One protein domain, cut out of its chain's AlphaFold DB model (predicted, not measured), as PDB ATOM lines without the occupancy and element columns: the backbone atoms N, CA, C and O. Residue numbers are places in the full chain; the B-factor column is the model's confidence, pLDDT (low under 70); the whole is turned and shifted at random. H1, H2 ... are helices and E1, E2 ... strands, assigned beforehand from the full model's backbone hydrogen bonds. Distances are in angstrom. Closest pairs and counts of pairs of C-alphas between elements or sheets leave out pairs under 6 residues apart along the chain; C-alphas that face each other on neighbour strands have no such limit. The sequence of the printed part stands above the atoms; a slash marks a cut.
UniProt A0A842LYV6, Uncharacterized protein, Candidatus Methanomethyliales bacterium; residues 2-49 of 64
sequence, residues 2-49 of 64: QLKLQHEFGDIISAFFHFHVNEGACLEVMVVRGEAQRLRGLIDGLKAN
ATOM      1  N   GLN A   2     -10.443 -49.449  33.178       86.06
ATOM      2  CA  GLN A   2      -9.001 -49.167  33.095       86.06
ATOM      3  C   GLN A   2      -8.085 -50.377  33.358       86.06
ATOM      4  O   GLN A   2      -7.190 -50.627  32.564       86.06
ATOM      5  N   LEU A   3      -8.341 -51.177  34.401       89.69
ATOM      6  CA  LEU A   3      -7.556 -52.394  34.664       89.69
ATOM      7  C   LEU A   3      -7.641 -53.414  33.513       89.69
ATOM      8  O   LEU A   3      -6.662 -54.082  33.201       89.69
ATOM      9  N   LYS A   4      -8.804 -53.528  32.856       94.00
ATOM     10  CA  LYS A   4      -8.963 -54.413  31.692       94.00
ATOM     11  C   LYS A   4      -8.132 -53.909  30.517       94.00
ATOM     12  O   LYS A   4      -7.441 -54.704  29.896       94.00
ATOM     13  N   LEU A   5      -8.159 -52.597  30.273       93.94
ATOM     14  CA  LEU A   5      -7.333 -51.953  29.257       93.94
ATOM     15  C   LEU A   5      -5.843 -52.188  29.542       93.94
ATOM     16  O   LEU A   5      -5.111 -52.618  28.665       93.94
ATOM     17  N   GLN A   6      -5.387 -51.988  30.780       92.44
ATOM     18  CA  GLN A   6      -3.991 -52.247  31.140       92.44
ATOM     19  C   GLN A   6      -3.589 -53.709  30.898       92.44
ATOM     20  O   GLN A   6      -2.502 -53.954  30.391       92.44
ATOM     21  N   HIS A   7      -4.463 -54.678  31.187       94.19
ATOM     22  CA  HIS A   7      -4.189 -56.080  30.863       94.19
ATOM     23  C   HIS A   7      -4.182 -56.363  29.353       94.19
ATOM     24  O   HIS A   7      -3.356 -57.150  28.900       94.19
ATOM     25  N   GLU A   8      -5.052 -55.722  28.566       96.12
ATOM     26  CA  GLU A   8      -5.055 -55.860  27.103       96.12
ATOM     27  C   GLU A   8      -3.750 -55.355  26.478       96.12
ATOM     28  O   GLU A   8      -3.279 -55.937  25.507       96.12
ATOM     29  N   PHE A   9      -3.163 -54.300  27.046       96.19
ATOM     30  CA  PHE A   9      -1.902 -53.691  26.610       96.19
ATOM     31  C   PHE A   9      -0.697 -54.122  27.466       96.19
ATOM     32  O   PHE A   9       0.343 -53.459  27.465       96.19
ATOM     33  N   GLY A  10      -0.820 -55.230  28.207       94.31
ATOM     34  CA  GLY A  10       0.239 -55.742  29.083       94.31
ATOM     35  C   GLY A  10       1.520 -56.133  28.338       94.31
ATOM     36  O   GLY A  10       2.576 -56.223  28.952       94.31
ATOM     37  N   ASP A  11       1.443 -56.305  27.016       95.19
ATOM     38  CA  ASP A  11       2.576 -56.536  26.119       95.19
ATOM     39  C   ASP A  11       3.516 -55.327  25.999       95.19
ATOM     40  O   ASP A  11       4.712 -55.504  25.777       95.19
ATOM     41  N   ILE A  12       2.994 -54.106  26.168       95.19
ATOM     42  CA  ILE A  12       3.769 -52.865  26.017       95.19
ATOM     43  C   ILE A  12       3.966 -52.089  27.321       95.19
ATOM     44  O   ILE A  12       4.748 -51.140  27.346       95.19
ATOM     45  N   ILE A  13       3.270 -52.440  28.405       96.44
ATOM     46  CA  ILE A  13       3.374 -51.744  29.694       96.44
ATOM     47  C   ILE A  13       4.501 -52.369  30.518       96.44
ATOM     48  O   ILE A  13       4.400 -53.498  30.983       96.44
ATOM     49  N   SER A  14       5.577 -51.612  30.731       95.00
ATOM     50  CA  SER A  14       6.741 -52.052  31.513       95.00
ATOM     51  C   SER A  14       6.605 -51.746  33.003       95.00
ATOM     52  O   SER A  14       7.140 -52.473  33.836       95.00
ATOM     53  N   ALA A  15       5.914 -50.660  33.350       95.56
ATOM     54  CA  ALA A  15       5.636 -50.301  34.734       95.56
ATOM     55  C   ALA A  15       4.363 -49.461  34.838       95.56
ATOM     56  O   ALA A  15       4.037 -48.680  33.939       95.56
ATOM     57  N   PHE A  16       3.682 -49.586  35.974       95.31
ATOM     58  CA  PHE A  16       2.525 -48.784  36.340       95.31
ATOM     59  C   PHE A  16       2.697 -48.288  37.772       95.31
ATOM     60  O   PHE A  16       2.925 -49.079  38.688       95.31
ATOM     61  N   PHE A  17       2.582 -46.979  37.956       95.81
ATOM     62  CA  PHE A  17       2.596 -46.338  39.260       95.81
ATOM     63  C   PHE A  17       1.260 -45.650  39.498       95.81
ATOM     64  O   PHE A  17       0.774 -44.932  38.624       95.81
ATOM     65  N   HIS A  18       0.708 -45.828  40.696       95.88
ATOM     66  CA  HIS A  18      -0.547 -45.224  41.128       95.88
ATOM     67  C   HIS A  18      -0.321 -44.460  42.426       95.88
ATOM     68  O   HIS A  18       0.153 -45.027  43.408       95.88
ATOM     69  N   PHE A  19      -0.721 -43.193  42.450       96.81
ATOM     70  CA  PHE A  19      -0.624 -42.334  43.623       96.81
ATOM     71  C   PHE A  19      -1.967 -41.668  43.908       96.81
ATOM     72  O   PHE A  19      -2.574 -41.070  43.021       96.81
ATOM     73  N   HIS A  20      -2.422 -41.719  45.156       96.75
ATOM     74  CA  HIS A  20      -3.575 -40.937  45.593       96.75
ATOM     75  C   HIS A  20      -3.123 -39.504  45.879       96.75
ATOM     76  O   HIS A  20      -2.357 -39.269  46.810       96.75
ATOM     77  N   VAL A  21      -3.571 -38.551  45.057       95.69
ATOM     78  CA  VAL A  21      -3.255 -37.124  45.237       95.69
ATOM     79  C   VAL A  21      -4.125 -36.539  46.348       95.69
ATOM     80  O   VAL A  21      -3.661 -35.749  47.163       95.69
ATOM     81  N   ASN A  22      -5.398 -36.939  46.372       94.12
ATOM     82  CA  ASN A  22      -6.363 -36.691  47.439       94.12
ATOM     83  C   ASN A  22      -7.506 -37.722  47.342       94.12
ATOM     84  O   ASN A  22      -7.454 -38.635  46.518       94.12
ATOM     85  N   GLU A  23      -8.552 -37.568  48.154       92.25
ATOM     86  CA  GLU A  23      -9.691 -38.500  48.215       92.25
ATOM     87  C   GLU A  23     -10.446 -38.674  46.883       92.25
ATOM     88  O   GLU A  23     -11.061 -39.713  46.658       92.25
ATOM     89  N   GLY A  24     -10.399 -37.686  45.984       92.94
ATOM     90  CA  GLY A  24     -11.141 -37.690  44.718       92.94
ATOM     91  C   GLY A  24     -10.272 -37.749  43.461       92.94
ATOM     92  O   GLY A  24     -10.802 -37.633  42.354       92.94
ATOM     93  N   ALA A  25      -8.948 -37.866  43.593       94.00
ATOM     94  CA  ALA A  25      -8.035 -37.816  42.460       94.00
ATOM     95  C   ALA A  25      -6.819 -38.722  42.649       94.00
ATOM     96  O   ALA A  25      -6.152 -38.711  43.685       94.00
ATOM     97  N   CYS A  26      -6.493 -39.451  41.585       95.56
ATOM     98  CA  CYS A  26      -5.281 -40.250  41.488       95.56
ATOM     99  C   CYS A  26      -4.393 -39.698  40.370       95.56
ATOM    100  O   CYS A  26      -4.891 -39.171  39.372       95.56
ATOM    101  N   LEU A  27      -3.083 -39.823  40.553       95.75
ATOM    102  CA  LEU A  27      -2.084 -39.644  39.514       95.75
ATOM    103  C   LEU A  27      -1.545 -41.019  39.151       95.75
ATOM    104  O   LEU A  27      -1.092 -41.766  40.017       95.75
ATOM    105  N   GLU A  28      -1.558 -41.314  37.861       96.06
ATOM    106  CA  GLU A  28      -1.032 -42.558  37.329       96.06
ATOM    107  C   GLU A  28       0.084 -42.270  36.334       96.06
ATOM    108  O   GLU A  28      -0.017 -41.356  35.512       96.06
ATOM    109  N   VAL A  29       1.155 -43.057  36.413       96.62
ATOM    110  CA  VAL A  29       2.289 -42.983  35.491       96.62
ATOM    111  C   VAL A  29       2.523 -44.366  34.906       96.62
ATOM    112  O   VAL A  29       2.736 -45.334  35.633       96.62
ATOM    113  N   MET A  30       2.485 -44.448  33.579       96.12
ATOM    114  CA  MET A  30       2.695 -45.678  32.821       96.12
ATOM    115  C   MET A  30       3.990 -45.565  32.027       96.12
ATOM    116  O   MET A  30       4.131 -44.665  31.199       96.12
ATOM    117  N   VAL A  31       4.924 -46.485  32.264       95.88
ATOM    118  CA  VAL A  31       6.108 -46.650  31.415       95.88
ATOM    119  C   VAL A  31       5.764 -47.678  30.354       95.88
ATOM    120  O   VAL A  31       5.395 -48.807  30.681       95.88
ATOM    121  N   VAL A  32       5.867 -47.278  29.091       95.06
ATOM    122  CA  VAL A  32       5.454 -48.086  27.944       95.06
ATOM    123  C   VAL A  32       6.583 -48.195  26.929       95.06
ATOM    124  O   VAL A  32       7.260 -47.209  26.640       95.06
ATOM    125  N   ARG A  33       6.773 -49.392  26.375       93.81
ATOM    126  CA  ARG A  33       7.734 -49.683  25.309       93.81
ATOM    127  C   ARG A  33       7.040 -50.527  24.250       93.81
ATOM    128  O   ARG A  33       6.555 -51.610  24.544       93.81
ATOM    129  N   GLY A  34       7.007 -50.040  23.015       91.12
ATOM    130  CA  GLY A  34       6.398 -50.771  21.912       91.12
ATOM    131  C   GLY A  34       6.165 -49.901  20.688       91.12
ATOM    132  O   GLY A  34       6.607 -48.754  20.615       91.12
ATOM    133  N   GLU A  35       5.453 -50.463  19.719       92.50
ATOM    134  CA  GLU A  35       5.144 -49.784  18.468       92.50
ATOM    135  C   GLU A  35       4.210 -48.586  18.672       92.50
ATOM    136  O   GLU A  35       3.262 -48.620  19.464       92.50
ATOM    137  N   ALA A  36       4.419 -47.534  17.875       91.56
ATOM    138  CA  ALA A  36       3.624 -46.312  17.945       91.56
ATOM    139  C   ALA A  36       2.116 -46.564  17.751       91.56
ATOM    140  O   ALA A  36       1.293 -45.884  18.363       91.56
ATOM    141  N   GLN A  37       1.738 -47.541  16.920       94.06
ATOM    142  CA  GLN A  37       0.334 -47.899  16.707       94.06
ATOM    143  C   GLN A  37      -0.300 -48.493  17.971       94.06
ATOM    144  O   GLN A  37      -1.412 -48.110  18.336       94.06
ATOM    145  N   ARG A  38       0.417 -49.378  18.668       94.88
ATOM    146  CA  ARG A  38      -0.053 -49.998  19.910       94.88
ATOM    147  C   ARG A  38      -0.195 -48.958  21.022       94.88
ATOM    148  O   ARG A  38      -1.221 -48.919  21.695       94.88
ATOM    149  N   LEU A  39       0.776 -48.047  21.131       93.44
ATOM    150  CA  LEU A  39       0.716 -46.911  22.052       93.44
ATOM    151  C   LEU A  39      -0.510 -46.018  21.799       93.44
ATOM    152  O   LEU A  39      -1.195 -45.634  22.746       93.44
ATOM    153  N   ARG A  40      -0.822 -45.708  20.532       94.88
ATOM    154  CA  ARG A  40      -2.029 -44.936  20.181       94.88
ATOM    155  C   ARG A  40      -3.305 -45.631  20.653       94.88
ATOM    156  O   ARG A  40      -4.129 -44.976  21.277       94.88
ATOM    157  N   GLY A  41      -3.423 -46.944  20.443       96.00
ATOM    158  CA  GLY A  41      -4.574 -47.722  20.915       96.00
ATOM    159  C   GLY A  41      -4.781 -47.633  22.431       96.00
ATOM    160  O   GLY A  41      -5.899 -47.402  22.888       96.00
ATOM    161  N   LEU A  42      -3.696 -47.726  23.210       95.12
ATOM    162  CA  LEU A  42      -3.750 -47.557  24.664       95.12
ATOM    163  C   LEU A  42      -4.234 -46.150  25.048       95.12
ATOM    164  O   LEU A  42      -5.118 -46.003  25.890       95.12
ATOM    165  N   ILE A  43      -3.678 -45.112  24.415       94.19
ATOM    166  CA  ILE A  43      -4.058 -43.715  24.671       94.19
ATOM    167  C   ILE A  43      -5.536 -43.482  24.347       94.19
ATOM    168  O   ILE A  43      -6.228 -42.825  25.123       94.19
ATOM    169  N   ASP A  44      -6.032 -44.012  23.232       95.62
ATOM    170  CA  ASP A  44      -7.426 -43.841  22.822       95.62
ATOM    171  C   ASP A  44      -8.385 -44.544  23.793       95.62
ATOM    172  O   ASP A  44      -9.391 -43.958  24.203       95.62
ATOM    173  N   GLY A  45      -8.029 -45.744  24.266       95.06
ATOM    174  CA  GLY A  45      -8.769 -46.433  25.324       95.06
ATOM    175  C   GLY A  45      -8.785 -45.658  26.648       95.06
ATOM    176  O   GLY A  45      -9.823 -45.576  27.307       95.06
ATOM    177  N   LEU A  46      -7.666 -45.028  27.024       94.38
ATOM    178  CA  LEU A  46      -7.593 -44.174  28.214       94.38
ATOM    179  C   LEU A  46      -8.446 -42.908  28.057       94.38
ATOM    180  O   LEU A  46      -9.149 -42.534  28.992       94.38
ATOM    181  N   LYS A  47      -8.446 -42.272  26.879       92.94
ATOM    182  CA  LYS A  47      -9.289 -41.096  26.588       92.94
ATOM    183  C   LYS A  47     -10.782 -41.413  26.616       92.94
ATOM    184  O   LYS A  47     -11.573 -40.552  26.986       92.94
ATOM    185  N   ALA A  48     -11.172 -42.630  26.237       94.31
ATOM    186  CA  ALA A  48     -12.564 -43.073  26.290       94.31
ATOM    187  C   ALA A  48     -13.075 -43.267  27.731       94.31
ATOM    188  O   ALA A  48     -14.285 -43.324  27.968       94.31
ATOM    189  N   ASN A  49     -12.178 -43.355  28.717       92.44
ATOM    190  CA  ASN A  49     -12.557 -43.466  30.115       92.44
ATOM    191  C   ASN A  49     -12.981 -42.099  30.678       92.44
ATOM    192  O   ASN A  49     -12.151 -41.242  30.966       92.44
TER     193      ASN A  49
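Overview. This is residues 2 to 49 of the 64 residues of an uncharacterized protein of Candidatus Methanomethyliales bacterium (UniProt A0A842LYV6). A long two-stranded hairpin, E1 and E2, makes the longest axis, and two helices, H1 and H2, lie side by side near its open end, the end at Ile 13 and Val 32. The helices meet the strands there in few places, while the turn of the hairpin lies at the far end. Look through 48 printed residues for two named helices and two named strands in the order H1, E1, E2, H2; the sheet, E1 - E2, is antiparallel and the class is mixed, helices and strands. The whole is only just compact, close to loose, with a radius of gyration of the C-alphas of 11.4 A, and elongated, spanning 34 by 21 by 16 A.

Arrangement. Start at H1, residues 2 to 8, and go on to E1, residues 13 to 22; their closest C-alphas, of Gln 6 and Ile 13, are 7.5 A apart. E2, residues 25 to 32, forms an antiparallel hairpin with E1, at 166 degrees between directions; look for N 14 and O 31 at 2.8 A and N 27 and O 19 at 2.8 A. H2, residues 36 to 47, comes closest to E2 at the C-alphas of Val 32 and Leu 39, 7.7 A apart. With residues 42 to 46 alone H2 touches H1, closest at the C-alphas of Leu 5 and Gly 45, 6.9 A apart. Their lines stand at a shallow tilt of 23 degrees, opposite ways. H1 and E2 are apart, as are E1 and H2. In H1 and H2 every O i to N i+4 pair is within hydrogen-bond range.

Along the chain. Find C-alpha 2 at (-9.001, -49.167, 33.095), where H1 begins its 9.8 A. From C-alpha 13 at (3.374, -51.744, 29.694), E1 runs 25.2 A; E2 then runs 22.3 A. H2 runs 16.4 A to C-alpha 47 at (-9.289, -41.096, 26.588).

Size, cuts and confidence. The C-alphas farthest apart, of Glu 23 and Glu 35, are 35.1 A apart. The printed part has no cut, and its three links are tight. The mean pLDDT of the printed part is 94.4, and no printed residue is under 70.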